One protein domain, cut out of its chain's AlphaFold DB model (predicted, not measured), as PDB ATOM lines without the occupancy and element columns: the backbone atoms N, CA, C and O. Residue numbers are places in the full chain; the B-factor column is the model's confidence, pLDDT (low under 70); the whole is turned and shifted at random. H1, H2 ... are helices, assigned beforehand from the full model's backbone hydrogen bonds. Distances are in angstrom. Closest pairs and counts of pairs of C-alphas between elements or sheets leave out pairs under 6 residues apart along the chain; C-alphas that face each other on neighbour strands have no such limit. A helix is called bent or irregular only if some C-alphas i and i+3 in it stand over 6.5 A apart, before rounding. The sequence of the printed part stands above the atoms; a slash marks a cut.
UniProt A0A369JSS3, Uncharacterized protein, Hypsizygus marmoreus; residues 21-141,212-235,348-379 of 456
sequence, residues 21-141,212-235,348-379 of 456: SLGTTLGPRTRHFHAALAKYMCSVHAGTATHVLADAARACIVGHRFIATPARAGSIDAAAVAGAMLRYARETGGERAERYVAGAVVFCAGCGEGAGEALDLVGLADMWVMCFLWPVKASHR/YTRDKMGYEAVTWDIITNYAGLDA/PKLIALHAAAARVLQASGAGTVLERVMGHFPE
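This is residues 21 to 141, 212 to 235 and 348 to 379 of the 456 residues of an uncharacterized protein of Hypsizygus marmoreus (UniProt A0A369JSS3). A compact cluster of mostly crossed helices is built round one long helix, H3, which folds back on itself: its arms H3a and H3b lie side by side and run opposite ways. H2 packs on both arms and H6 on H3a, while H4 and H5 cross each other and pack on the arms too; H1 crosses H3b and packs with residues 27 to 31 on H5, running the same way at a shallow tilt, and H7 turns off from the end of H6 and packs on H4. The printed part has 177 residues, with seven named helices, H1 to H7 in order, and no named strand: the class is all helix. The radius of gyration of the C-alphas is 15.7 A and the spans are 50 by 39 by 32 A.

H3, residues 78 to 110, is the hub, touching five other helices. By its hydrogen bonds it was assigned as one helix, but it is bent, with C-alphas 92 and 95 9.3 A apart; its arms are H3a, residues 78 to 92, and H3b, residues 95 to 110. The arms touch at a shallow tilt of 21 degrees, opposite ways, their closest C-alphas being those of Ala 89 and Glu 98, 4.8 A apart. H2, residues 50 to 63, touches H3b at a steep tilt of 38 degrees, closest at the C-alphas of Ala 54 and Ala 102, 5.0 A; H2 and H3a form a helical hairpin. H6, residues 348 to 363, touches H3a at a shallow tilt of 25 degrees, opposite ways, closest at the C-alphas of Thr 92 and Ala 352, 5.0 A. H4, residues 121 to 139, forms a helical hairpin with H3b and has a kink of 26 degrees near residue 128. With residues 128 to 132 alone it touches H5, residues 219 to 231, about perpendicular at 84 degrees, closest at the C-alphas of Cys 131 and Thr 223, 4.9 A. H1, residues 23 to 43, touches H3b with residues 37 to 41 alone, closest at the C-alphas of Leu 37 and Ala 104, 6.4 A. H7, residues 366 to 375, touches H4 at a steep tilt of 52 degrees, closest at the C-alphas of Trp 134 and Leu 370, 7.3 A. In H2, H3b, H5, H6 and H7 every O i to N i+4 pair is within hydrogen-bond range; in H1 15 of 17 are, in H3a 9 of 11 and in H4 13 of 15.

H1 spans 31.4 A from C-alpha 23 at (223.504, 162.560, 126.672); H4 spans 25.8 A, H6 22.0 A, H3b 21.9 A and H3a 20.1 A. H7 ends at C-alpha 375, (217.307, 146.982, 142.247).

The C-alphas farthest apart are those of Gly 47 and Pro 378, 51.3 A. Residues 142 to 211 and 236 to 347 are not printed, with C-alpha gaps of 19.4 A and 15.5 A. The link from H2 to H3 is long. Confidence is under 70 in 30 residues, among them 65 to 73 and 112 to 118.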
ATOM      1  N   SER A  21     221.008 168.500 128.324       42.28
ATOM      2  CA  SER A  21     220.942 167.037 128.314       42.28
ATOM      3  C   SER A  21     222.359 166.446 128.308       42.28
ATOM      4  O   SER A  21     223.082 166.584 127.324       42.28
ATOM      5  N   LEU A  22     222.762 165.760 129.381       43.28
ATOM      6  CA  LEU A  22     224.084 165.122 129.508       43.28
ATOM      7  C   LEU A  22     224.380 164.079 128.408       43.28
ATOM      8  O   LEU A  22     225.542 163.777 128.141       43.28
ATOM      9  N   GLY A  23     223.349 163.548 127.743       45.84
ATOM     10  CA  GLY A  23     223.504 162.560 126.672       45.84
ATOM     11  C   GLY A  23     224.258 163.074 125.440       45.84
ATOM     12  O   GLY A  23     224.981 162.305 124.813       45.84
ATOM     13  N   THR A  24     224.160 164.366 125.108       51.97
ATOM     14  CA  THR A  24     224.766 164.920 123.882       51.97
ATOM     15  C   THR A  24     226.230 165.329 124.048       51.97
ATOM     16  O   THR A  24     226.947 165.445 123.054       51.97
ATOM     17  N   THR A  25     226.720 165.507 125.279       59.22
ATOM     18  CA  THR A  25     228.081 166.014 125.534       59.22
ATOM     19  C   THR A  25     229.103 164.920 125.829       59.22
ATOM     20  O   THR A  25     230.296 165.138 125.607       59.22
ATOM     21  N   LEU A  26     228.672 163.736 126.282       63.31
ATOM     22  CA  LEU A  26     229.614 162.678 126.654       63.31
ATOM     23  C   LEU A  26     230.303 162.055 125.430       63.31
ATOM     24  O   LEU A  26     231.517 161.893 125.432       63.31
ATOM     25  N   GLY A  27     229.561 161.797 124.348       70.19
ATOM     26  CA  GLY A  27     230.111 161.198 123.124       70.19
ATOM     27  C   GLY A  27     231.314 161.962 122.539       70.19
ATOM     28  O   GLY A  27     232.381 161.363 122.361       70.19
ATOM     29  N   PRO A  28     231.199 163.278 122.264       75.81
ATOM     30  CA  PRO A  28     232.315 164.082 121.768       75.81
ATOM     31  C   PRO A  28     233.501 164.118 122.737       75.81
ATOM     32  O   PRO A  28     234.636 163.877 122.323       75.81
ATOM     33  N   ARG A  29     233.244 164.348 124.033       74.75
ATOM     34  CA  ARG A  29     234.288 164.405 125.068       74.75
ATOM     35  C   ARG A  29     235.077 163.112 125.151       74.75
ATOM     36  O   ARG A  29     236.307 163.144 125.172       74.75
ATOM     37  N   THR A  30     234.396 161.974 125.123       76.50
ATOM     38  CA  THR A  30     235.075 160.690 125.206       76.50
ATOM     39  C   THR A  30     235.905 160.396 123.957       76.50
ATOM     40  O   THR A  30     237.053 159.974 124.072       76.50
ATOM     41  N   ARG A  31     235.410 160.702 122.750       76.69
ATOM     42  CA  ARG A  31     236.223 160.565 121.524       76.69
ATOM     43  C   ARG A  31     237.476 161.435 121.568       76.69
ATOM     44  O   ARG A  31     238.558 160.977 121.200       76.69
ATOM     45  N   HIS A  32     237.345 162.675 122.038       83.31
ATOM     46  CA  HIS A  32     238.489 163.562 122.228       83.31
ATOM     47  C   HIS A  32     239.472 163.006 123.257       83.31
ATOM     48  O   HIS A  32     240.674 163.037 122.999       83.31
ATOM     49  N   PHE A  33     238.976 162.436 124.358       85.81
ATOM     50  CA  PHE A  33     239.799 161.760 125.353       85.81
ATOM     51  C   PHE A  33     240.607 160.611 124.738       85.81
ATOM     52  O   PHE A  33     241.829 160.626 124.838       85.81
ATOM     53  N   HIS A  34     239.978 159.662 124.037       83.69
ATOM     54  CA  HIS A  34     240.700 158.521 123.458       83.69
ATOM     55  C   HIS A  34     241.696 158.947 122.373       83.69
ATOM     56  O   HIS A  34     242.820 158.447 122.331       83.69
ATOM     57  N   ALA A  35     241.347 159.933 121.540       85.94
ATOM     58  CA  ALA A  35     242.276 160.489 120.559       85.94
ATOM     59  C   ALA A  35     243.469 161.206 121.222       85.94
ATOM     60  O   ALA A  35     244.603 161.098 120.746       85.94
ATOM     61  N   ALA A  36     243.234 161.942 122.312       86.44
ATOM     62  CA  ALA A  36     244.283 162.606 123.078       86.44
ATOM     63  C   ALA A  36     245.168 161.594 123.814       86.44
ATOM     64  O   ALA A  36     246.393 161.705 123.754       86.44
ATOM     65  N   LEU A  37     244.568 160.563 124.409       86.88
ATOM     66  CA  LEU A  37     245.269 159.463 125.054       86.88
ATOM     67  C   LEU A  37     246.138 158.705 124.049       86.88
ATOM     68  O   LEU A  37     247.313 158.482 124.313       86.88
ATOM     69  N   ALA A  38     245.623 158.376 122.863       87.69
ATOM     70  CA  ALA A  38     246.414 157.732 121.817       87.69
ATOM     71  C   ALA A  38     247.641 158.582 121.434       87.69
ATOM     72  O   ALA A  38     248.762 158.076 121.386       87.69
ATOM     73  N   LYS A  39     247.465 159.899 121.247       87.38
ATOM     74  CA  LYS A  39     248.579 160.830 120.985       87.38
ATOM     75  C   LYS A  39     249.571 160.887 122.147       87.38
ATOM     76  O   LYS A  39     250.780 160.888 121.914       87.38
ATOM     77  N   TYR A  40     249.081 160.920 123.383       84.75
ATOM     78  CA  TYR A  40     249.902 160.906 124.590       84.75
ATOM     79  C   TYR A  40     250.746 159.629 124.680       84.75
ATOM     80  O   TYR A  40     251.964 159.697 124.850       84.75
ATOM     81  N   MET A  41     250.128 158.470 124.445       86.25
ATOM     82  CA  MET A  41     250.794 157.168 124.471       86.25
ATOM     83  C   MET A  41     251.851 157.024 123.375       86.25
ATOM     84  O   MET A  41     252.914 156.451 123.625       86.25
ATOM     85  N   CYS A  42     251.599 157.590 122.193       86.19
ATOM     86  CA  CYS A  42     252.553 157.613 121.086       86.19
ATOM     87  C   CYS A  42     253.710 158.606 121.283       86.19
ATOM     88  O   CYS A  42     254.789 158.376 120.745       86.19
ATOM     89  N   SER A  43     253.515 159.704 122.020       83.88
ATOM     90  CA  SER A  43     254.517 160.777 122.136       83.88
ATOM     91  C   SER A  43     255.368 160.673 123.397       83.88
ATOM     92  O   SER A  43     256.592 160.617 123.313       83.88
ATOM     93  N   VAL A  44     254.729 160.643 124.565       69.88
ATOM     94  CA  VAL A  44     255.408 160.800 125.861       69.88
ATOM     95  C   VAL A  44     255.996 159.479 126.339       69.88
ATOM     96  O   VAL A  44     257.038 159.459 126.992       69.88
ATOM     97  N   HIS A  45     255.361 158.364 125.976       73.19
ATOM     98  CA  HIS A  45     255.674 157.081 126.588       73.19
ATOM     99  C   HIS A  45     256.175 156.006 125.646       73.19
ATOM    100  O   HIS A  45     256.508 154.948 126.161       73.19
ATOM    101  N   ALA A  46     256.324 156.227 124.336       79.88
ATOM    102  CA  ALA A  46     256.734 155.178 123.387       79.88
ATOM    103  C   ALA A  46     257.939 154.322 123.854       79.88
ATOM    104  O   ALA A  46     257.958 153.123 123.598       79.88
ATOM    105  N   GLY A  47     258.892 154.903 124.602       86.88
ATOM    106  CA  GLY A  47     260.027 154.188 125.210       86.88
ATOM    107  C   GLY A  47     259.945 153.913 126.722       86.88
ATOM    108  O   GLY A  47     260.851 153.297 127.277       86.88
ATOM    109  N   THR A  48     258.908 154.372 127.426       90.94
ATOM    110  CA  THR A  48     258.734 154.114 128.864       90.94
ATOM    111  C   THR A  48     258.310 152.668 129.088       90.94
ATOM    112  O   THR A  48     257.319 152.220 128.511       90.94
ATOM    113  N   ALA A  49     259.024 151.944 129.950       93.62
ATOM    114  CA  ALA A  49     258.649 150.586 130.327       93.62
ATOM    115  C   ALA A  49     257.293 150.565 131.054       93.62
ATOM    116  O   ALA A  49     257.006 151.434 131.878       93.62
ATOM    117  N   THR A  50     256.468 149.554 130.775       93.88
ATOM    118  CA  THR A  50     255.084 149.486 131.274       93.88
ATOM    119  C   THR A  50     254.991 149.503 132.801       93.88
ATOM    120  O   THR A  50     254.143 150.203 133.346       93.88
ATOM    121  N   HIS A  51     255.915 148.843 133.510       94.81
ATOM    122  CA  HIS A  51     255.937 148.861 134.978       94.81
ATOM    123  C   HIS A  51     256.184 150.266 135.560       94.81
ATOM    124  O   HIS A  51     255.544 150.623 136.542       94.81
ATOM    125  N   VAL A  52     257.034 151.084 134.922       95.00
ATOM    126  CA  VAL A  52     257.297 152.474 135.344       95.00
ATOM    127  C   VAL A  52     256.040 153.324 135.182       95.00
ATOM    128  O   VAL A  52     255.699 154.106 136.066       95.00
ATOM    129  N   LEU A  53     255.322 153.149 134.067       94.88
ATOM    130  CA  LEU A  53     254.059 153.845 133.832       94.88
ATOM    131  C   LEU A  53     252.988 153.408 134.845       94.88
ATOM    132  O   LEU A  53     252.272 154.248 135.380       94.88
ATOM    133  N   ALA A  54     252.916 152.112 135.155       96.31
ATOM    134  CA  ALA A  54     252.002 151.575 136.157       96.31
ATOM    135  C   ALA A  54     252.324 152.079 137.578       96.31
ATOM    136  O   ALA A  54     251.404 152.376 138.341       96.31
ATOM    137  N   ASP A  55     253.604 152.226 137.937       96.12
ATOM    138  CA  ASP A  55     254.027 152.834 139.206       96.12
ATOM    139  C   ASP A  55     253.648 154.316 139.283       96.12
ATOM    140  O   ASP A  55     253.122 154.763 140.304       96.12
ATOM    141  N   ALA A  56     253.840 155.066 138.195       94.81
ATOM    142  CA  ALA A  56     253.400 156.456 138.106       94.81
ATOM    143  C   ALA A  56     251.875 156.572 138.252       94.81
ATOM    144  O   ALA A  56     251.396 157.387 139.035       94.81
ATOM    145  N   ALA A  57     251.112 155.706 137.582       95.75
ATOM    146  CA  ALA A  57     249.659 155.653 137.711       95.75
ATOM    147  C   ALA A  57     249.215 155.348 139.151       95.75
ATOM    148  O   ALA A  57     248.337 156.027 139.682       95.75
ATOM    149  N   ARG A  58     249.857 154.384 139.827       96.19
ATOM    150  CA  ARG A  58     249.616 154.102 141.254       96.19
ATOM    151  C   ARG A  58     249.901 155.324 142.129       96.19
ATOM    152  O   ARG A  58     249.099 155.639 143.005       96.19
ATOM    153  N   ALA A  59     251.006 156.026 141.879       94.44
ATOM    154  CA  ALA A  59     251.345 157.252 142.596       94.44
ATOM    155  C   ALA A  59     250.312 158.365 142.351       94.44
ATOM    156  O   ALA A  59     249.925 159.041 143.301       94.44
ATOM    157  N   CYS A  60     249.812 158.513 141.120       93.62
ATOM    158  CA  CYS A  60     248.720 159.426 140.794       93.62
ATOM    159  C   CYS A  60     247.441 159.065 141.558       93.62
ATOM    160  O   CYS A  60     246.860 159.944 142.178       93.62
ATOM    161  N   ILE A  61     247.035 157.792 141.593       93.62
ATOM    162  CA  ILE A  61     245.819 157.354 142.305       93.62
ATOM    163  C   ILE A  61     245.922 157.625 143.814       93.62
ATOM    164  O   ILE A  61     244.966 158.097 144.416       93.62
ATOM    165  N   VAL A  62     247.078 157.365 144.433       92.31
ATOM    166  CA  VAL A  62     247.283 157.608 145.876       92.31
ATOM    167  C   VAL A  62     247.432 159.100 146.190       92.31
ATOM    168  O   VAL A  62     246.967 159.571 147.226       92.31
ATOM    169  N   GLY A  63     248.126 159.840 145.323       87.12
ATOM    170  CA  GLY A  63     248.452 161.252 145.519       87.12
ATOM    171  C   GLY A  63     247.320 162.204 145.151       87.12
ATOM    172  O   GLY A  63     247.265 163.316 145.681       87.12
ATOM    173  N   HIS A  64     246.407 161.784 144.272       81.44
ATOM    174  CA  HIS A  64     245.231 162.566 143.950       81.44
ATOM    175  C   HIS A  64     244.364 162.629 145.201       81.44
ATOM    176  O   HIS A  64     243.732 161.656 145.613       81.44
ATOM    177  N   ARG A  65     244.327 163.809 145.826       68.69
ATOM    178  CA  ARG A  65     243.257 164.137 146.755       68.69
ATOM    179  C   ARG A  65     241.998 164.182 145.913       68.69
ATOM    180  O   ARG A  65     241.659 165.228 145.374       68.69
ATOM    181  N   PHE A  66     241.325 163.044 145.775       65.00
ATOM    182  CA  PHE A  66     239.895 163.040 145.535       65.00
ATOM    183  C   PHE A  66     239.360 163.934 146.640       65.00
ATOM    184  O   PHE A  66     239.407 163.557 147.814       65.00
ATOM    185  N   ILE A  67     239.055 165.193 146.301       57.38
ATOM    186  CA  ILE A  67     238.364 166.089 147.216       57.38
ATOM    187  C   ILE A  67     237.181 165.244 147.605       57.38
ATOM    188  O   ILE A  67     236.411 164.887 146.720       57.38
ATOM    189  N   ALA A  68     237.168 164.785 148.855       47.38
ATOM    190  CA  ALA A  68     236.187 163.837 149.320       47.38
ATOM    191  C   ALA A  68     234.858 164.565 149.207       47.38
ATOM    192  O   ALA A  68     234.453 165.283 150.121       47.38
ATOM    193  N   THR A  69     234.221 164.455 148.044       50.38
ATOM    194  CA  THR A  69     232.830 164.775 147.851       50.38
ATOM    195  C   THR A  69     232.188 163.926 148.927       50.38
ATOM    196  O   THR A  69     232.377 162.706 148.898       50.38
ATOM    197  N   PRO A  70     231.610 164.551 149.971       50.69
ATOM    198  CA  PRO A  70     231.195 163.846 151.173       50.69
ATOM    199  C   PRO A  70     230.390 162.652 150.709       50.69
ATOM    200  O   PRO A  70     229.403 162.862 150.004       50.69
ATOM    201  N   ALA A  71     230.908 161.448 150.985       54.16
ATOM    202  CA  ALA A  71     230.481 160.223 150.332       54.16
ATOM    203  C   ALA A  71     228.959 160.155 150.406       54.16
ATOM    204  O   ALA A  71     228.386 159.852 151.456       54.16
ATOM    205  N   ARG A  72     228.286 160.518 149.308       59.53
ATOM    206  CA  ARG A  72     226.846 160.331 149.215       59.53
ATOM    207  C   ARG A  72     226.670 158.832 149.342       59.53
ATOM    208  O   ARG A  72     227.398 158.080 148.697       59.53
ATOM    209  N   ALA A  73     225.794 158.383 150.234       57.19
ATOM    210  CA  ALA A  73     225.554 156.960 150.400       57.19
ATOM    211  C   ALA A  73     225.181 156.369 149.029       57.19
ATOM    212  O   ALA A  73     224.110 156.663 148.509       57.19
ATOM    213  N   GLY A  74     226.083 155.577 148.436       70.81
ATOM    214  CA  GLY A  74     225.941 155.078 147.063       70.81
ATOM    215  C   GLY A  74     226.836 155.731 146.002       70.81
ATOM    216  O   GLY A  74     226.687 155.384 144.845       70.81
ATOM    217  N   SER A  75     227.763 156.628 146.342       83.19
ATOM    218  CA  SER A  75     228.778 157.115 145.396       83.19
ATOM    219  C   SER A  75     229.857 156.051 145.161       83.19
ATOM    220  O   SER A  75     230.251 155.339 146.088       83.19
ATOM    221  N   ILE A  76     230.311 155.930 143.912       87.25
ATOM    222  CA  ILE A  76     231.397 155.033 143.513       87.25
ATOM    223  C   ILE A  76     232.736 155.722 143.792       87.25
ATOM    224  O   ILE A  76     232.947 156.865 143.395       87.25
ATOM    225  N   ASP A  77     233.651 155.024 144.466       91.56
ATOM    226  CA  ASP A  77     235.000 155.530 144.727       91.56
ATOM    227  C   ASP A  77     235.850 155.462 143.447       91.56
ATOM    228  O   ASP A  77     236.305 154.391 143.032       91.56
ATOM    229  N   ALA A  78     236.071 156.622 142.824       91.81
ATOM    230  CA  ALA A  78     236.862 156.754 141.606       91.81
ATOM    231  C   ALA A  78     238.300 156.222 141.761       91.81
ATOM    232  O   ALA A  78     238.829 155.593 140.841       91.81
ATOM    233  N   ALA A  79     238.920 156.410 142.933       93.25
ATOM    234  CA  ALA A  79     240.258 155.896 143.223       93.25
ATOM    235  C   ALA A  79     240.259 154.368 143.232       93.25
ATOM    236  O   ALA A  79     241.147 153.731 142.660       93.25
ATOM    237  N   ALA A  80     239.238 153.781 143.860       95.25
ATOM    238  CA  ALA A  80     239.078 152.339 143.949       95.25
ATOM    239  C   ALA A  80     238.792 151.717 142.573       95.25
ATOM    240  O   ALA A  80     239.380 150.686 142.244       95.25
ATOM    241  N   VAL A  81     237.962 152.357 141.737       96.44
ATOM    242  CA  VAL A  81     237.731 151.933 140.343       96.44
ATOM    243  C   VAL A  81     239.025 151.990 139.541       96.44
ATOM    244  O   VAL A  81     239.398 150.988 138.934       96.44
ATOM    245  N   ALA A  82     239.748 153.111 139.569       96.44
ATOM    246  CA  ALA A  82     240.983 153.252 138.804       96.44
ATOM    247  C   ALA A  82     242.078 152.283 139.263       96.44
ATOM    248  O   ALA A  82     242.743 151.649 138.440       96.44
ATOM    249  N   GLY A  83     242.223 152.108 140.577       97.25
ATOM    250  CA  GLY A  83     243.133 151.130 141.161       97.25
ATOM    251  C   GLY A  83     242.783 149.699 140.761       97.25
ATOM    252  O   GLY A  83     243.674 148.930 140.403       97.25
ATOM    253  N   ALA A  84     241.496 149.343 140.768       97.50
ATOM    254  CA  ALA A  84     241.032 148.018 140.372       97.50
ATOM    255  C   ALA A  84     241.210 147.763 138.868       97.50
ATOM    256  O   ALA A  84     241.733 146.711 138.495       97.50
ATOM    257  N   MET A  85     240.853 148.729 138.012       98.19
ATOM    258  CA  MET A  85     241.082 148.656 136.564       98.19
ATOM    259  C   MET A  85     242.561 148.403 136.268       98.19
ATOM    260  O   MET A  85     242.878 147.473 135.528       98.19
ATOM    261  N   LEU A  86     243.466 149.165 136.898       98.12
ATOM    262  CA  LEU A  86     244.913 149.018 136.715       98.12
ATOM    263  C   LEU A  86     245.421 147.666 137.225       98.12
ATOM    264  O   LEU A  86     246.219 147.019 136.551       98.12
ATOM    265  N   ARG A  87     244.947 147.228 138.397       97.50
ATOM    266  CA  ARG A  87     245.352 145.961 139.017       97.50
ATOM    267  C   ARG A  87     245.053 144.756 138.128       97.50
ATOM    268  O   ARG A  87     245.891 143.865 138.047       97.50
ATOM    269  N   TYR A  88     243.884 144.724 137.488       97.81
ATOM    270  CA  TYR A  88     243.444 143.562 136.709       97.81
ATOM    271  C   TYR A  88     243.749 143.657 135.213       97.81
ATOM    272  O   TYR A  88     243.715 142.633 134.537       97.81
ATOM    273  N   ALA A  89     244.149 144.830 134.711       97.69
ATOM    274  CA  ALA A  89     244.441 145.060 133.295       97.69
ATOM    275  C   ALA A  89     245.392 144.017 132.687       97.69
ATOM    276  O   ALA A  89     245.143 143.485 131.605       97.69
ATOM    277  N   ARG A  90     246.476 143.689 133.403       97.06
ATOM    278  CA  ARG A  90     247.489 142.747 132.918       97.06
ATOM    279  C   ARG A  90     246.949 141.328 132.751       97.06
ATOM    280  O   ARG A  90     247.345 140.641 131.817       97.06
ATOM    281  N   GLU A  91     246.057 140.897 133.636       95.62
ATOM    282  CA  GLU A  91     245.429 139.573 133.558       95.62
ATOM    283  C   GLU A  91     244.390 139.500 132.427       95.62
ATOM    284  O   GLU A  91     244.099 138.419 131.925       95.62
ATOM    285  N   THR A  92     243.850 140.646 131.999       96.00
ATOM    286  CA  THR A  92     242.837 140.741 130.939       96.00
ATOM    287  C   THR A  92     243.448 140.796 129.541       96.00
ATOM    288  O   THR A  92     243.154 139.950 128.702       96.00
ATOM    289  N   GLY A  93     244.292 141.798 129.282       96.19
ATOM    290  CA  GLY A  93     244.847 142.090 127.955       96.19
ATOM    291  C   GLY A  93     246.373 142.199 127.943       96.19
ATOM    292  O   GLY A  93     246.951 142.782 127.021       96.19
ATOM    293  N   GLY A  94     247.040 141.671 128.973       96.25
ATOM    294  CA  GLY A  94     248.496 141.657 129.072       96.25
ATOM    295  C   GLY A  94     249.107 143.046 129.251       96.25
ATOM    296  O   GLY A  94     248.510 143.970 129.805       96.25
ATOM    297  N   GLU A  95     250.337 143.199 128.762       96.00
ATOM    298  CA  GLU A  95     251.091 144.448 128.887       96.00
ATOM    299  C   GLU A  95     250.403 145.627 128.176       96.00
ATOM    300  O   GLU A  95     250.427 146.747 128.682       96.00
ATOM    301  N   ARG A  96     249.736 145.381 127.037       95.00
ATOM    302  CA  ARG A  96     249.008 146.419 126.288       95.00
ATOM    303  C   ARG A  96     247.910 147.054 127.143       95.00
ATOM    304  O   ARG A  96     247.803 148.277 127.173       95.00
ATOM    305  N   ALA A  97     247.136 146.233 127.846       96.69
ATOM    306  CA  ALA A  97     246.054 146.696 128.702       96.69
ATOM    307  C   ALA A  97     246.562 147.440 129.939       96.69
ATOM    308  O   ALA A  97     246.077 148.531 130.236       96.69
ATOM    309  N   GLU A  98     247.574 146.901 130.634       97.25
ATOM    310  CA  GLU A  98     248.200 147.580 131.783       97.25
ATOM    311  C   GLU A  98     248.724 148.958 131.380       97.25
ATOM    312  O   GLU A  98     248.485 149.958 132.056       97.25
ATOM    313  N   ARG A  99     249.371 149.020 130.217       95.56
ATOM    314  CA  ARG A  99     249.890 150.248 129.635       95.56
ATOM    315  C   ARG A  99     248.788 151.238 129.255       95.56
ATOM    316  O   ARG A  99     248.953 152.428 129.514       95.56
ATOM    317  N   TYR A 100     247.688 150.774 128.662       96.06
ATOM    318  CA  TYR A 100     246.523 151.606 128.347       96.06
ATOM    319  C   TYR A 100     245.933 152.241 129.612       96.06
ATOM    320  O   TYR A 100     245.788 153.461 129.669       96.06
ATOM    321  N   VAL A 101     245.661 151.437 130.645       97.19
ATOM    322  CA  VAL A 101     245.067 151.938 131.892       97.19
ATOM    323  C   VAL A 101     246.021 152.875 132.621       97.19
ATOM    324  O   VAL A 101     245.616 153.957 133.039       97.19
ATOM    325  N   ALA A 102     247.295 152.500 132.742       96.56
ATOM    326  CA  ALA A 102     248.290 153.343 133.389       96.56
ATOM    327  C   ALA A 102     248.455 154.683 132.656       96.56
ATOM    328  O   ALA A 102     248.477 155.738 133.285       96.56
ATOM    329  N   GLY A 103     248.494 154.647 131.322       95.06
ATOM    330  CA  GLY A 103     248.532 155.835 130.479       95.06
ATOM    331  C   GLY A 103     247.323 156.743 130.671       95.06
ATOM    332  O   GLY A 103     247.499 157.944 130.846       95.06
ATOM    333  N   ALA A 104     246.114 156.173 130.697       95.12
ATOM    334  CA  ALA A 104     244.877 156.911 130.941       95.12
ATOM    335  C   ALA A 104     244.903 157.630 132.298       95.12
ATOM    336  O   ALA A 104     244.602 158.819 132.370       95.12
ATOM    337  N   VAL A 105     245.335 156.937 133.357       95.50
ATOM    338  CA  VAL A 105     245.446 157.508 134.707       95.50
ATOM    339  C   VAL A 105     246.460 158.648 134.751       95.50
ATOM    340  O   VAL A 105     246.138 159.722 135.254       95.50
ATOM    341  N   VAL A 106     247.678 158.446 134.237       94.12
ATOM    342  CA  VAL A 106     248.719 159.490 134.272       94.12
ATOM    343  C   VAL A 106     248.313 160.690 133.417       94.12
ATOM    344  O   VAL A 106     248.510 161.827 133.839       94.12
ATOM    345  N   PHE A 107     247.698 160.450 132.255       92.25
ATOM    346  CA  PHE A 107     247.163 161.503 131.399       92.25
ATOM    347  C   PHE A 107     246.125 162.351 132.148       92.25
ATOM    348  O   PHE A 107     246.329 163.552 132.307       92.25
ATOM    349  N   CYS A 108     245.078 161.727 132.696       91.94
ATOM    350  CA  CYS A 108     244.027 162.421 133.448       91.94
ATOM    351  C   CYS A 108     244.552 163.131 134.705       91.94
ATOM    352  O   CYS A 108     244.100 164.224 135.028       91.94
ATOM    353  N   ALA A 109     245.535 162.552 135.400       91.19
ATOM    354  CA  ALA A 109     246.155 163.185 136.565       91.19
ATOM    355  C   ALA A 109     247.058 164.378 136.197       91.19
ATOM    356  O   ALA A 109     247.241 165.286 137.006       91.19
ATOM    357  N   GLY A 110     247.644 164.373 134.995       86.56
ATOM    358  CA  GLY A 110     248.500 165.445 134.480       86.56
ATOM    359  C   GLY A 110     247.736 166.612 133.846       86.56
ATOM    360  O   GLY A 110     248.299 167.696 133.699       86.56
ATOM    361  N   CYS A 111     246.461 166.421 133.505       75.94
ATOM    362  CA  CYS A 111     245.579 167.425 132.907       75.94
ATOM    363  C   CYS A 111     245.065 168.483 133.911       75.94
ATOM    364  O   CYS A 111     243.888 168.830 133.904       75.94
ATOM    365  N   GLY A 112     245.942 169.020 134.768       60.78
ATOM    366  CA  GLY A 112     245.615 170.115 135.692       60.78
ATOM    367  C   GLY A 112     245.142 171.403 134.991       60.78
ATOM    368  O   GLY A 112     245.284 171.526 133.776       60.78
ATOM    369  N   GLU A 113     244.622 172.354 135.789       53.12
ATOM    370  CA  GLU A 113     243.791 173.570 135.532       53.12
ATOM    371  C   GLU A 113     243.919 174.391 134.215       53.12
ATOM    372  O   GLU A 113     243.153 175.330 134.017       53.12
ATOM    373  N   GLY A 114     244.821 174.076 133.284       56.81
ATOM    374  CA  GLY A 114     244.952 174.739 131.979       56.81
ATOM    375  C   GLY A 114     244.792 173.835 130.750       56.81
ATOM    376  O   GLY A 114     244.825 174.338 129.627       56.81
ATOM    377  N   ALA A 115     244.634 172.519 130.918       54.38
ATOM    378  CA  ALA A 115     244.672 171.546 129.824       54.38
ATOM    379  C   ALA A 115     243.290 171.221 129.216       54.38
ATOM    380  O   ALA A 115     242.964 170.055 129.027       54.38
ATOM    381  N   GLY A 116     242.489 172.235 128.868       61.56
ATOM    382  CA  GLY A 116     241.228 172.046 128.130       61.56
ATOM    383  C   GLY A 116     240.241 171.058 128.778       61.56
ATOM    384  O   GLY A 116     240.354 170.720 129.948       61.56
ATOM    385  N   GLU A 117     239.246 170.595 128.020       61.94
ATOM    386  CA  GLU A 117     238.164 169.700 128.481       61.94
ATOM    387  C   GLU A 117     238.601 168.250 128.802       61.94
ATOM    388  O   GLU A 117     237.806 167.318 128.665       61.94
ATOM    389  N   ALA A 118     239.862 168.018 129.169       61.72
ATOM    390  CA  ALA A 118     240.324 166.685 129.530       61.72
ATOM    391  C   ALA A 118     239.629 166.184 130.808       61.72
ATOM    392  O   ALA A 118     239.363 166.952 131.732       61.72
ATOM    393  N   LEU A 119     239.326 164.883 130.842       75.75
ATOM    394  CA  LEU A 119     238.743 164.231 132.014       75.75
ATOM    395  C   LEU A 119     239.761 164.235 133.159       75.75
ATOM    396  O   LEU A 119     240.920 163.868 132.954       75.75
ATOM    397  N   ASP A 120     239.321 164.600 134.359       88.69
ATOM    398  CA  ASP A 120     240.067 164.314 135.581       88.69
ATOM    399  C   ASP A 120     239.953 162.815 135.938       88.69
ATOM    400  O   ASP A 120     239.337 162.020 135.219       88.69
ATOM    401  N   LEU A 121     240.568 162.385 137.046       89.38
ATOM    402  CA  LEU A 121     240.484 160.978 137.467       89.38
ATOM    403  C   LEU A 121     239.054 160.535 137.814       89.38
ATOM    404  O   LEU A 121     238.748 159.350 137.679       89.38
ATOM    405  N   VAL A 122     238.192 161.458 138.252       89.88
ATOM    406  CA  VAL A 122     236.784 161.159 138.545       89.88
ATOM    407  C   VAL A 122     236.038 160.888 137.243       89.88
ATOM    408  O   VAL A 122     235.440 159.828 137.102       89.88
ATOM    409  N   GLY A 123     236.172 161.768 136.251       89.50
ATOM    410  CA  GLY A 123     235.583 161.597 134.928       89.50
ATOM    411  C   GLY A 123     236.091 160.348 134.202       89.50
ATOM    412  O   GLY A 123     235.321 159.688 133.507       89.50
ATOM    413  N   LEU A 124     237.360 159.971 134.396       92.69
ATOM    414  CA  LEU A 124     237.899 158.706 133.886       92.69
ATOM    415  C   LEU A 124     237.226 157.489 134.539       92.69
ATOM    416  O   LEU A 124     236.835 156.551 133.841       92.69
ATOM    417  N   ALA A 125     237.081 157.496 135.866       93.44
ATOM    418  CA  ALA A 125     236.411 156.418 136.583       93.44
ATOM    419  C   ALA A 125     234.929 156.317 136.200       93.44
ATOM    420  O   ALA A 125     234.456 155.215 135.919       93.44
ATOM    421  N   ASP A 126     234.227 157.448 136.108       90.69
ATOM    422  CA  ASP A 126     232.837 157.515 135.654       90.69
ATOM    423  C   ASP A 126     232.693 156.955 134.240       90.69
ATOM    424  O   ASP A 126     231.792 156.161 133.979       90.69
ATOM    425  N   MET A 127     233.614 157.288 133.334       91.81
ATOM    426  CA  MET A 127     233.629 156.737 131.981       91.81
ATOM    427  C   MET A 127     233.810 155.213 131.983       91.81
ATOM    428  O   MET A 127     233.089 154.516 131.275       91.81
ATOM    429  N   TRP A 128     234.722 154.659 132.788       95.69
ATOM    430  CA  TRP A 128     234.865 153.201 132.896       95.69
ATOM    431  C   TRP A 128     233.644 152.532 133.522       95.69
ATOM    432  O   TRP A 128     233.235 151.459 133.077       95.69
ATOM    433  N   VAL A 129     233.027 153.153 134.525       94.06
ATOM    434  CA  VAL A 129     231.787 152.636 135.107       94.06
ATOM    435  C   VAL A 129     230.678 152.649 134.064       94.06
ATOM    436  O   VAL A 129     230.084 151.610 133.810       94.06
ATOM    437  N   MET A 130     230.413 153.791 133.439       90.06
ATOM    438  CA  MET A 130     229.252 153.989 132.574       90.06
ATOM    439  C   MET A 130     229.389 153.318 131.213       90.06
ATOM    440  O   MET A 130     228.411 152.782 130.699       90.06
ATOM    441  N   CYS A 131     230.587 153.324 130.634       91.44
ATOM    442  CA  CYS A 131     230.822 152.806 129.291       91.44
ATOM    443  C   CYS A 131     231.386 151.386 129.294       91.44
ATOM    444  O   CYS A 131     231.486 150.787 128.239       91.44
ATOM    445  N   PHE A 132     231.775 150.809 130.431       94.44
ATOM    446  CA  PHE A 132     232.291 149.438 130.445       94.44
ATOM    447  C   PHE A 132     231.636 148.578 131.522       94.44
ATOM    448  O   PHE A 132     230.922 147.628 131.200       94.44
ATOM    449  N   LEU A 133     231.813 148.914 132.797       95.31
ATOM    450  CA  LEU A 133     231.369 148.043 133.887       95.31
ATOM    451  C   LEU A 133     229.839 147.940 133.977       95.31
ATOM    452  O   LEU A 133     229.313 146.855 134.228       95.31
ATOM    453  N   TRP A 134     229.124 149.043 133.746       92.31
ATOM    454  CA  TRP A 134     227.666 149.091 133.744       92.31
ATOM    455  C   TRP A 134     227.073 148.269 132.602       92.31
ATOM    456  O   TRP A 134     226.290 147.384 132.923       92.31
ATOM    457  N   PRO A 135     227.437 148.447 131.314       91.19
ATOM    458  CA  PRO A 135     226.933 147.592 130.240       91.19
ATOM    459  C   PRO A 135     227.139 146.103 130.518       91.19
ATOM    460  O   PRO A 135     226.199 145.320 130.383       91.19
ATOM    461  N   VAL A 136     228.330 145.710 130.989       92.31
ATOM    462  CA  VAL A 136     228.615 144.305 131.313       92.31
ATOM    463  C   VAL A 136     227.717 143.825 132.450       92.31
ATOM    464  O   VAL A 136     227.058 142.794 132.322       92.31
ATOM    465  N   LYS A 137     227.616 144.592 133.540       92.56
ATOM    466  CA  LYS A 137     226.802 144.229 134.703       92.56
ATOM    467  C   LYS A 137     225.302 144.286 134.421       92.56
ATOM    468  O   LYS A 137     224.598 143.409 134.884       92.56
ATOM    469  N   ALA A 138     224.789 145.271 133.701       89.69
ATOM    470  CA  ALA A 138     223.360 145.445 133.440       89.69
ATOM    471  C   ALA A 138     222.832 144.427 132.426       89.69
ATOM    472  O   ALA A 138     221.659 144.055 132.477       89.69
ATOM    473  N   SER A 139     223.699 143.933 131.542       86.38
ATOM    474  CA  SER A 139     223.313 143.020 130.469       86.38
ATOM    475  C   SER A 139     222.602 141.748 130.939       86.38
ATOM    476  O   SER A 139     221.651 141.332 130.292       86.38
ATOM    477  N   HIS A 140     222.948 141.186 132.106       83.31
ATOM    478  CA  HIS A 140     222.245 140.002 132.625       83.31
ATOM    479  C   HIS A 140     220.806 140.273 133.084       83.31
ATOM    480  O   HIS A 140     220.018 139.333 133.183       83.31
ATOM    481  N   ARG A 141     220.462 141.528 133.406       83.31
ATOM    482  CA  ARG A 141     219.090 141.922 133.768       83.31
ATOM    483  C   ARG A 141     218.254 142.289 132.554       83.31
ATOM    484  O   ARG A 141     217.032 142.180 132.609       83.31
ATOM    485  N   TYR A 212     227.014 146.402 117.993       50.41
ATOM    486  CA  TYR A 212     227.833 147.386 117.318       50.41
ATOM    487  C   TYR A 212     227.498 147.321 115.844       50.41
ATOM    488  O   TYR A 212     227.998 146.483 115.099       50.41
ATOM    489  N   THR A 213     226.642 148.232 115.416       58.72
ATOM    490  CA  THR A 213     226.666 148.671 114.032       58.72
ATOM    491  C   THR A 213     227.687 149.806 113.964       58.72
ATOM    492  O   THR A 213     227.700 150.675 114.836       58.72
ATOM    493  N   ARG A 214     228.576 149.803 112.956       55.19
ATOM    494  CA  ARG A 214     229.586 150.869 112.743       55.19
ATOM    495  C   ARG A 214     228.971 152.278 112.709       55.19
ATOM    496  O   ARG A 214     229.680 153.259 112.915       55.19
ATOM    497  N   ASP A 215     227.664 152.353 112.495       59.59
ATOM    498  CA  ASP A 215     226.888 153.581 112.383       59.59
ATOM    499  C   ASP A 215     226.398 154.126 113.739       59.59
ATOM    500  O   ASP A 215     225.951 155.271 113.814       59.59
ATOM    501  N   LYS A 216     226.517 153.360 114.837       60.47
ATOM    502  CA  LYS A 216     226.124 153.824 116.177       60.47
ATOM    503  C   LYS A 216     227.143 154.808 116.741       60.47
ATOM    504  O   LYS A 216     228.206 154.458 117.257       60.47
ATOM    505  N   MET A 217     226.797 156.088 116.654       62.94
ATOM    506  CA  MET A 217     227.493 157.156 117.359       62.94
ATOM    507  C   MET A 217     227.014 157.218 118.812       62.94
ATOM    508  O   MET A 217     225.873 157.584 119.057       62.94
ATOM    509  N   GLY A 218     227.879 156.918 119.785       79.69
ATOM    510  CA  GLY A 218     227.497 157.044 121.193       79.69
ATOM    511  C   GLY A 218     228.396 156.297 122.169       79.69
ATOM    512  O   GLY A 218     229.604 156.162 121.948       79.69
ATOM    513  N   TYR A 219     227.776 155.830 123.255       81.69
ATOM    514  CA  TYR A 219     228.414 155.070 124.325       81.69
ATOM    515  C   TYR A 219     228.984 153.743 123.822       81.69
ATOM    516  O   TYR A 219     230.057 153.367 124.277       81.69
ATOM    517  N   GLU A 220     228.357 153.072 122.847       83.56
ATOM    518  CA  GLU A 220     228.856 151.779 122.361       83.56
ATOM    519  C   GLU A 220     230.246 151.891 121.729       83.56
ATOM    520  O   GLU A 220     231.092 151.029 121.950       83.56
ATOM    521  N   ALA A 221     230.516 152.967 120.984       85.12
ATOM    522  CA  ALA A 221     231.837 153.198 120.401       85.12
ATOM    523  C   ALA A 221     232.916 153.355 121.488       85.12
ATOM    524  O   ALA A 221     234.034 152.869 121.334       85.12
ATOM    525  N   VAL A 222     232.566 153.997 122.606       87.94
ATOM    526  CA  VAL A 222     233.445 154.129 123.774       87.94
ATOM    527  C   VAL A 222     233.636 152.784 124.465       87.94
ATOM    528  O   VAL A 222     234.766 152.416 124.773       87.94
ATOM    529  N   THR A 223     232.547 152.042 124.684       90.62
ATOM    530  CA  THR A 223     232.571 150.691 125.252       90.62
ATOM    531  C   THR A 223     233.544 149.808 124.486       90.62
ATOM    532  O   THR A 223     234.419 149.182 125.083       90.62
ATOM    533  N   TRP A 224     233.443 149.803 123.155       90.38
ATOM    534  CA  TRP A 224     234.317 149.007 122.304       90.38
ATOM    535  C   TRP A 224     235.752 149.505 122.271       90.38
ATOM    536  O   TRP A 224     236.652 148.668 122.247       90.38
ATOM    537  N   ASP A 225     236.007 150.812 122.333       90.88
ATOM    538  CA  ASP A 225     237.382 151.301 122.461       90.88
ATOM    539  C   ASP A 225     238.018 150.846 123.786       90.88
ATOM    540  O   ASP A 225     239.146 150.342 123.794       90.88
ATOM    541  N   ILE A 226     237.273 150.933 124.895       94.31
ATOM    542  CA  ILE A 226     237.726 150.428 126.195       94.31
ATOM    543  C   ILE A 226     237.985 148.923 126.104       94.31
ATOM    544  O   ILE A 226     239.071 148.488 126.468       94.31
ATOM    545  N   ILE A 227     237.049 148.122 125.583       94.38
ATOM    546  CA  ILE A 227     237.210 146.662 125.445       94.38
ATOM    547  C   ILE A 227     238.412 146.316 124.555       94.38
ATOM    548  O   ILE A 227     239.220 145.457 124.915       94.38
ATOM    549  N   THR A 228     238.585 147.022 123.437       93.94
ATOM    550  CA  THR A 228     239.702 146.813 122.506       93.94
ATOM    551  C   THR A 228     241.037 147.037 123.197       93.94
ATOM    552  O   THR A 228     241.946 146.210 123.099       93.94
ATOM    553  N   ASN A 229     241.166 148.129 123.949       95.19
ATOM    554  CA  ASN A 229     242.426 148.475 124.590       95.19
ATOM    555  C   ASN A 229     242.659 147.743 125.922       95.19
ATOM    556  O   ASN A 229     243.808 147.453 126.254       95.19
ATOM    557  N   TYR A 230     241.598 147.403 126.659       96.06
ATOM    558  CA  TYR A 230     241.658 146.743 127.966       96.06
ATOM    559  C   TYR A 230     241.731 145.214 127.881       96.06
ATOM    560  O   TYR A 230     242.400 144.587 128.697       96.06
ATOM    561  N   ALA A 231     241.083 144.596 126.894       94.62
ATOM    562  CA  ALA A 231     241.095 143.142 126.712       94.62
ATOM    563  C   ALA A 231     241.828 142.676 125.449       94.62
ATOM    564  O   ALA A 231     241.983 141.474 125.242       94.62
ATOM    565  N   GLY A 232     242.303 143.594 124.598       93.81
ATOM    566  CA  GLY A 232     242.935 143.216 123.330       93.81
ATOM    567  C   GLY A 232     241.958 142.489 122.402       93.81
ATOM    568  O   GLY A 232     242.335 141.506 121.752       93.81
ATOM    569  N   LEU A 233     240.695 142.916 122.432       92.81
ATOM    570  CA  LEU A 233     239.575 142.363 121.682       92.81
ATOM    571  C   LEU A 233     239.151 143.359 120.606       92.81
ATOM    572  O   LEU A 233     238.421 144.300 120.900       92.81
ATOM    573  N   ASP A 234     239.611 143.157 119.376       88.81
ATOM    574  CA  ASP A 234     239.198 143.999 118.258       88.81
ATOM    575  C   ASP A 234     237.731 143.705 117.906       88.81
ATOM    576  O   ASP A 234     237.332 142.545 117.803       88.81
ATOM    577  N   ALA A 235     236.914 144.748 117.726       83.88
ATOM    578  CA  ALA A 235     235.472 144.599 117.481       83.88
ATOM    579  C   ALA A 235     235.147 143.725 116.251       83.88
ATOM    580  O   ALA A 235     234.099 143.091 116.200       83.88
ATOM    581  N   PRO A 348     239.247 132.443 125.197       96.56
ATOM    582  CA  PRO A 348     239.945 132.793 126.430       96.56
ATOM    583  C   PRO A 348     239.927 134.298 126.720       96.56
ATOM    584  O   PRO A 348     239.888 134.686 127.885       96.56
ATOM    585  N   LYS A 349     239.900 135.154 125.689       96.06
ATOM    586  CA  LYS A 349     239.858 136.611 125.866       96.06
ATOM    587  C   LYS A 349     238.497 137.098 126.381       96.06
ATOM    588  O   LYS A 349     238.453 138.020 127.187       96.06
ATOM    589  N   LEU A 350     237.392 136.466 125.968       96.25
ATOM    590  CA  LEU A 350     236.051 136.792 126.481       96.25
ATOM    591  C   LEU A 350     235.901 136.364 127.943       96.25
ATOM    592  O   LEU A 350     235.340 137.102 128.751       96.25
ATOM    593  N   ILE A 351     236.480 135.214 128.299       97.50
ATOM    594  CA  ILE A 351     236.547 134.753 129.690       97.50
ATOM    595  C   ILE A 351     237.358 135.734 130.542       97.50
ATOM    596  O   ILE A 351     236.913 136.128 131.619       97.50
ATOM    597  N   ALA A 352     238.521 136.164 130.046       97.06
ATOM    598  CA  ALA A 352     239.361 137.136 130.735       97.06
ATOM    599  C   ALA A 352     238.647 138.487 130.917       97.06
ATOM    600  O   ALA A 352     238.722 139.067 131.999       97.06
ATOM    601  N   LEU A 353     237.906 138.963 129.904       96.69
ATOM    602  CA  LEU A 353     237.095 140.182 129.986       96.69
ATOM    603  C   LEU A 353     236.008 140.080 131.068       96.69
ATOM    604  O   LEU A 353     235.878 140.988 131.890       96.69
ATOM    605  N   HIS A 354     235.251 138.976 131.091       97.25
ATOM    606  CA  HIS A 354     234.226 138.721 132.110       97.25
ATOM    607  C   HIS A 354     234.831 138.702 133.520       97.25
ATOM    608  O   HIS A 354     234.368 139.425 134.406       97.25
ATOM    609  N   ALA A 355     235.927 137.960 133.706       97.31
ATOM    610  CA  ALA A 355     236.625 137.871 134.985       97.31
ATOM    611  C   ALA A 355     237.165 139.226 135.458       97.31
ATOM    612  O   ALA A 355     237.064 139.562 136.640       97.31
ATOM    613  N   ALA A 356     237.696 140.031 134.539       97.19
ATOM    614  CA  ALA A 356     238.167 141.373 134.840       97.19
ATOM    615  C   ALA A 356     237.027 142.281 135.301       97.19
ATOM    616  O   ALA A 356     237.136 142.899 136.356       97.19
ATOM    617  N   ALA A 357     235.908 142.314 134.571       97.12
ATOM    618  CA  ALA A 357     234.745 143.111 134.950       97.12
ATOM    619  C   ALA A 357     234.215 142.713 136.338       97.12
ATOM    620  O   ALA A 357     233.996 143.583 137.184       97.12
ATOM    621  N   ALA A 358     234.086 141.407 136.607       96.56
ATOM    622  CA  ALA A 358     233.660 140.888 137.906       96.56
ATOM    623  C   ALA A 358     234.590 141.342 139.045       96.56
ATOM    624  O   ALA A 358     234.136 141.892 140.053       96.56
ATOM    625  N   ARG A 359     235.908 141.188 138.868       96.75
ATOM    626  CA  ARG A 359     236.905 141.538 139.891       96.75
ATOM    627  C   ARG A 359     237.071 143.043 140.067       96.75
ATOM    628  O   ARG A 359     237.278 143.488 141.195       96.75
ATOM    629  N   VAL A 360     236.942 143.839 139.003       97.12
ATOM    630  CA  VAL A 360     236.960 145.306 139.085       97.12
ATOM    631  C   VAL A 360     235.752 145.811 139.863       97.12
ATOM    632  O   VAL A 360     235.925 146.554 140.832       97.12
ATOM    633  N   LEU A 361     234.540 145.393 139.482       95.81
ATOM    634  CA  LEU A 361     233.301 145.783 140.165       95.81
ATOM    635  C   LEU A 361     233.355 145.462 141.651       95.81
ATOM    636  O   LEU A 361     232.875 146.233 142.480       95.81
ATOM    637  N   GLN A 362     233.965 144.337 141.984       93.81
ATOM    638  CA  GLN A 362     234.134 143.943 143.359       93.81
ATOM    639  C   GLN A 362     235.190 144.754 144.099       93.81
ATOM    640  O   GLN A 362     234.892 145.329 145.141       93.81
ATOM    641  N   ALA A 363     236.428 144.768 143.601       95.25
ATOM    642  CA  ALA A 363     237.547 145.384 144.305       95.25
ATOM    643  C   ALA A 363     237.335 146.890 144.505       95.25
ATOM    644  O   ALA A 363     237.855 147.455 145.463       95.25
ATOM    645  N   SER A 364     236.553 147.518 143.624       95.69
ATOM    646  CA  SER A 364     236.149 148.921 143.734       95.69
ATOM    647  C   SER A 364     234.893 149.162 144.580       95.69
ATOM    648  O   SER A 364     234.580 150.307 144.886       95.69
ATOM    649  N   GLY A 365     234.125 148.120 144.916       93.88
ATOM    650  CA  GLY A 365     232.796 148.245 145.526       93.88
ATOM    651  C   GLY A 365     231.704 148.770 144.581       93.88
ATOM    652  O   GLY A 365     230.532 148.811 144.967       93.88
ATOM    653  N   ALA A 366     232.044 149.121 143.334       93.62
ATOM    654  CA  ALA A 366     231.093 149.617 142.343       93.62
ATOM    655  C   ALA A 366     229.965 148.606 142.082       93.62
ATOM    656  O   ALA A 366     228.814 149.001 141.939       93.62
ATOM    657  N   GLY A 367     230.253 147.301 142.109       93.31
ATOM    658  CA  GLY A 367     229.264 146.238 141.904       93.31
ATOM    659  C   GLY A 367     228.060 146.336 142.839       93.31
ATOM    660  O   GLY A 367     226.927 146.252 142.373       93.31
ATOM    661  N   THR A 368     228.286 146.589 144.132       92.00
ATOM    662  CA  THR A 368     227.211 146.739 145.126       92.00
ATOM    663  C   THR A 368     226.390 148.006 144.893       92.00
ATOM    664  O   THR A 368     225.171 147.998 145.070       92.00
ATOM    665  N   VAL A 369     227.041 149.097 144.479       92.44
ATOM    666  CA  VAL A 369     226.348 150.336 144.108       92.44
ATOM    667  C   VAL A 369     225.462 150.094 142.891       92.44
ATOM    668  O   VAL A 369     224.267 150.382 142.944       92.44
ATOM    669  N   LEU A 370     226.014 149.502 141.828       91.44
ATOM    670  CA  LEU A 370     225.265 149.215 140.607       91.44
ATOM    671  C   LEU A 370     224.108 148.251 140.870       91.44
ATOM    672  O   LEU A 370     223.023 148.461 140.347       91.44
ATOM    673  N   GLU A 371     224.289 147.230 141.710       90.12
ATOM    674  CA  GLU A 371     223.200 146.328 142.108       90.12
ATOM    675  C   GLU A 371     222.071 147.048 142.839       90.12
ATOM    676  O   GLU A 371     220.904 146.776 142.557       90.12
ATOM    677  N   ARG A 372     222.392 147.987 143.736       90.12
ATOM    678  CA  ARG A 372     221.380 148.805 144.413       90.12
ATOM    679  C   ARG A 372     220.614 149.666 143.412       90.12
ATOM    680  O   ARG A 372     219.390 149.682 143.451       90.12
ATOM    681  N   VAL A 373     221.327 150.332 142.502       88.12
ATOM    682  CA  VAL A 373     220.724 151.147 141.435       88.12
ATOM    683  C   VAL A 373     219.823 150.279 140.557       88.12
ATOM    684  O   VAL A 373     218.661 150.612 140.357       88.12
ATOM    685  N   MET A 374     220.317 149.123 140.112       86.56
ATOM    686  CA  MET A 374     219.552 148.163 139.320       86.56
ATOM    687  C   MET A 374     218.339 147.596 140.075       86.56
ATOM    688  O   MET A 374     217.339 147.263 139.450       86.56
ATOM    689  N   GLY A 375     218.408 147.458 141.403       88.06
ATOM    690  CA  GLY A 375     217.307 146.982 142.247       88.06
ATOM    691  C   GLY A 375     216.148 147.969 142.393       88.06
ATOM    692  O   GLY A 375     215.062 147.563 142.796       88.06
ATOM    693  N   HIS A 376     216.354 149.246 142.056       86.44
ATOM    694  CA  HIS A 376     215.275 150.233 141.991       86.44
ATOM    695  C   HIS A 376     214.456 150.142 140.705       86.44
ATOM    696  O   HIS A 376     213.333 150.647 140.670       86.44
ATOM    697  N   PHE A 377     214.983 149.490 139.669       77.81
ATOM    698  CA  PHE A 377     214.182 149.183 138.498       77.81
ATOM    699  C   PHE A 377     213.263 148.019 138.858       77.81
ATOM    700  O   PHE A 377     213.748 147.022 139.408       77.81
ATOM    701  N   PRO A 378     211.948 148.131 138.597       74.12
ATOM    702  CA  PRO A 378     211.065 146.993 138.758       74.12
ATOM    703  C   PRO A 378     211.659 145.850 137.948       74.12
ATOM    704  O   PRO A 378     211.987 146.037 136.774       74.12
ATOM    705  N   GLU A 379     211.826 144.682 138.574       66.38
ATOM    706  CA  GLU A 379     212.061 143.486 137.781       66.38
ATOM    707  C   GLU A 379     210.931 143.449 136.758       66.38
ATOM    708  O   GLU A 379     209.758 143.545 137.160       66.38
TER     709      GLU A 379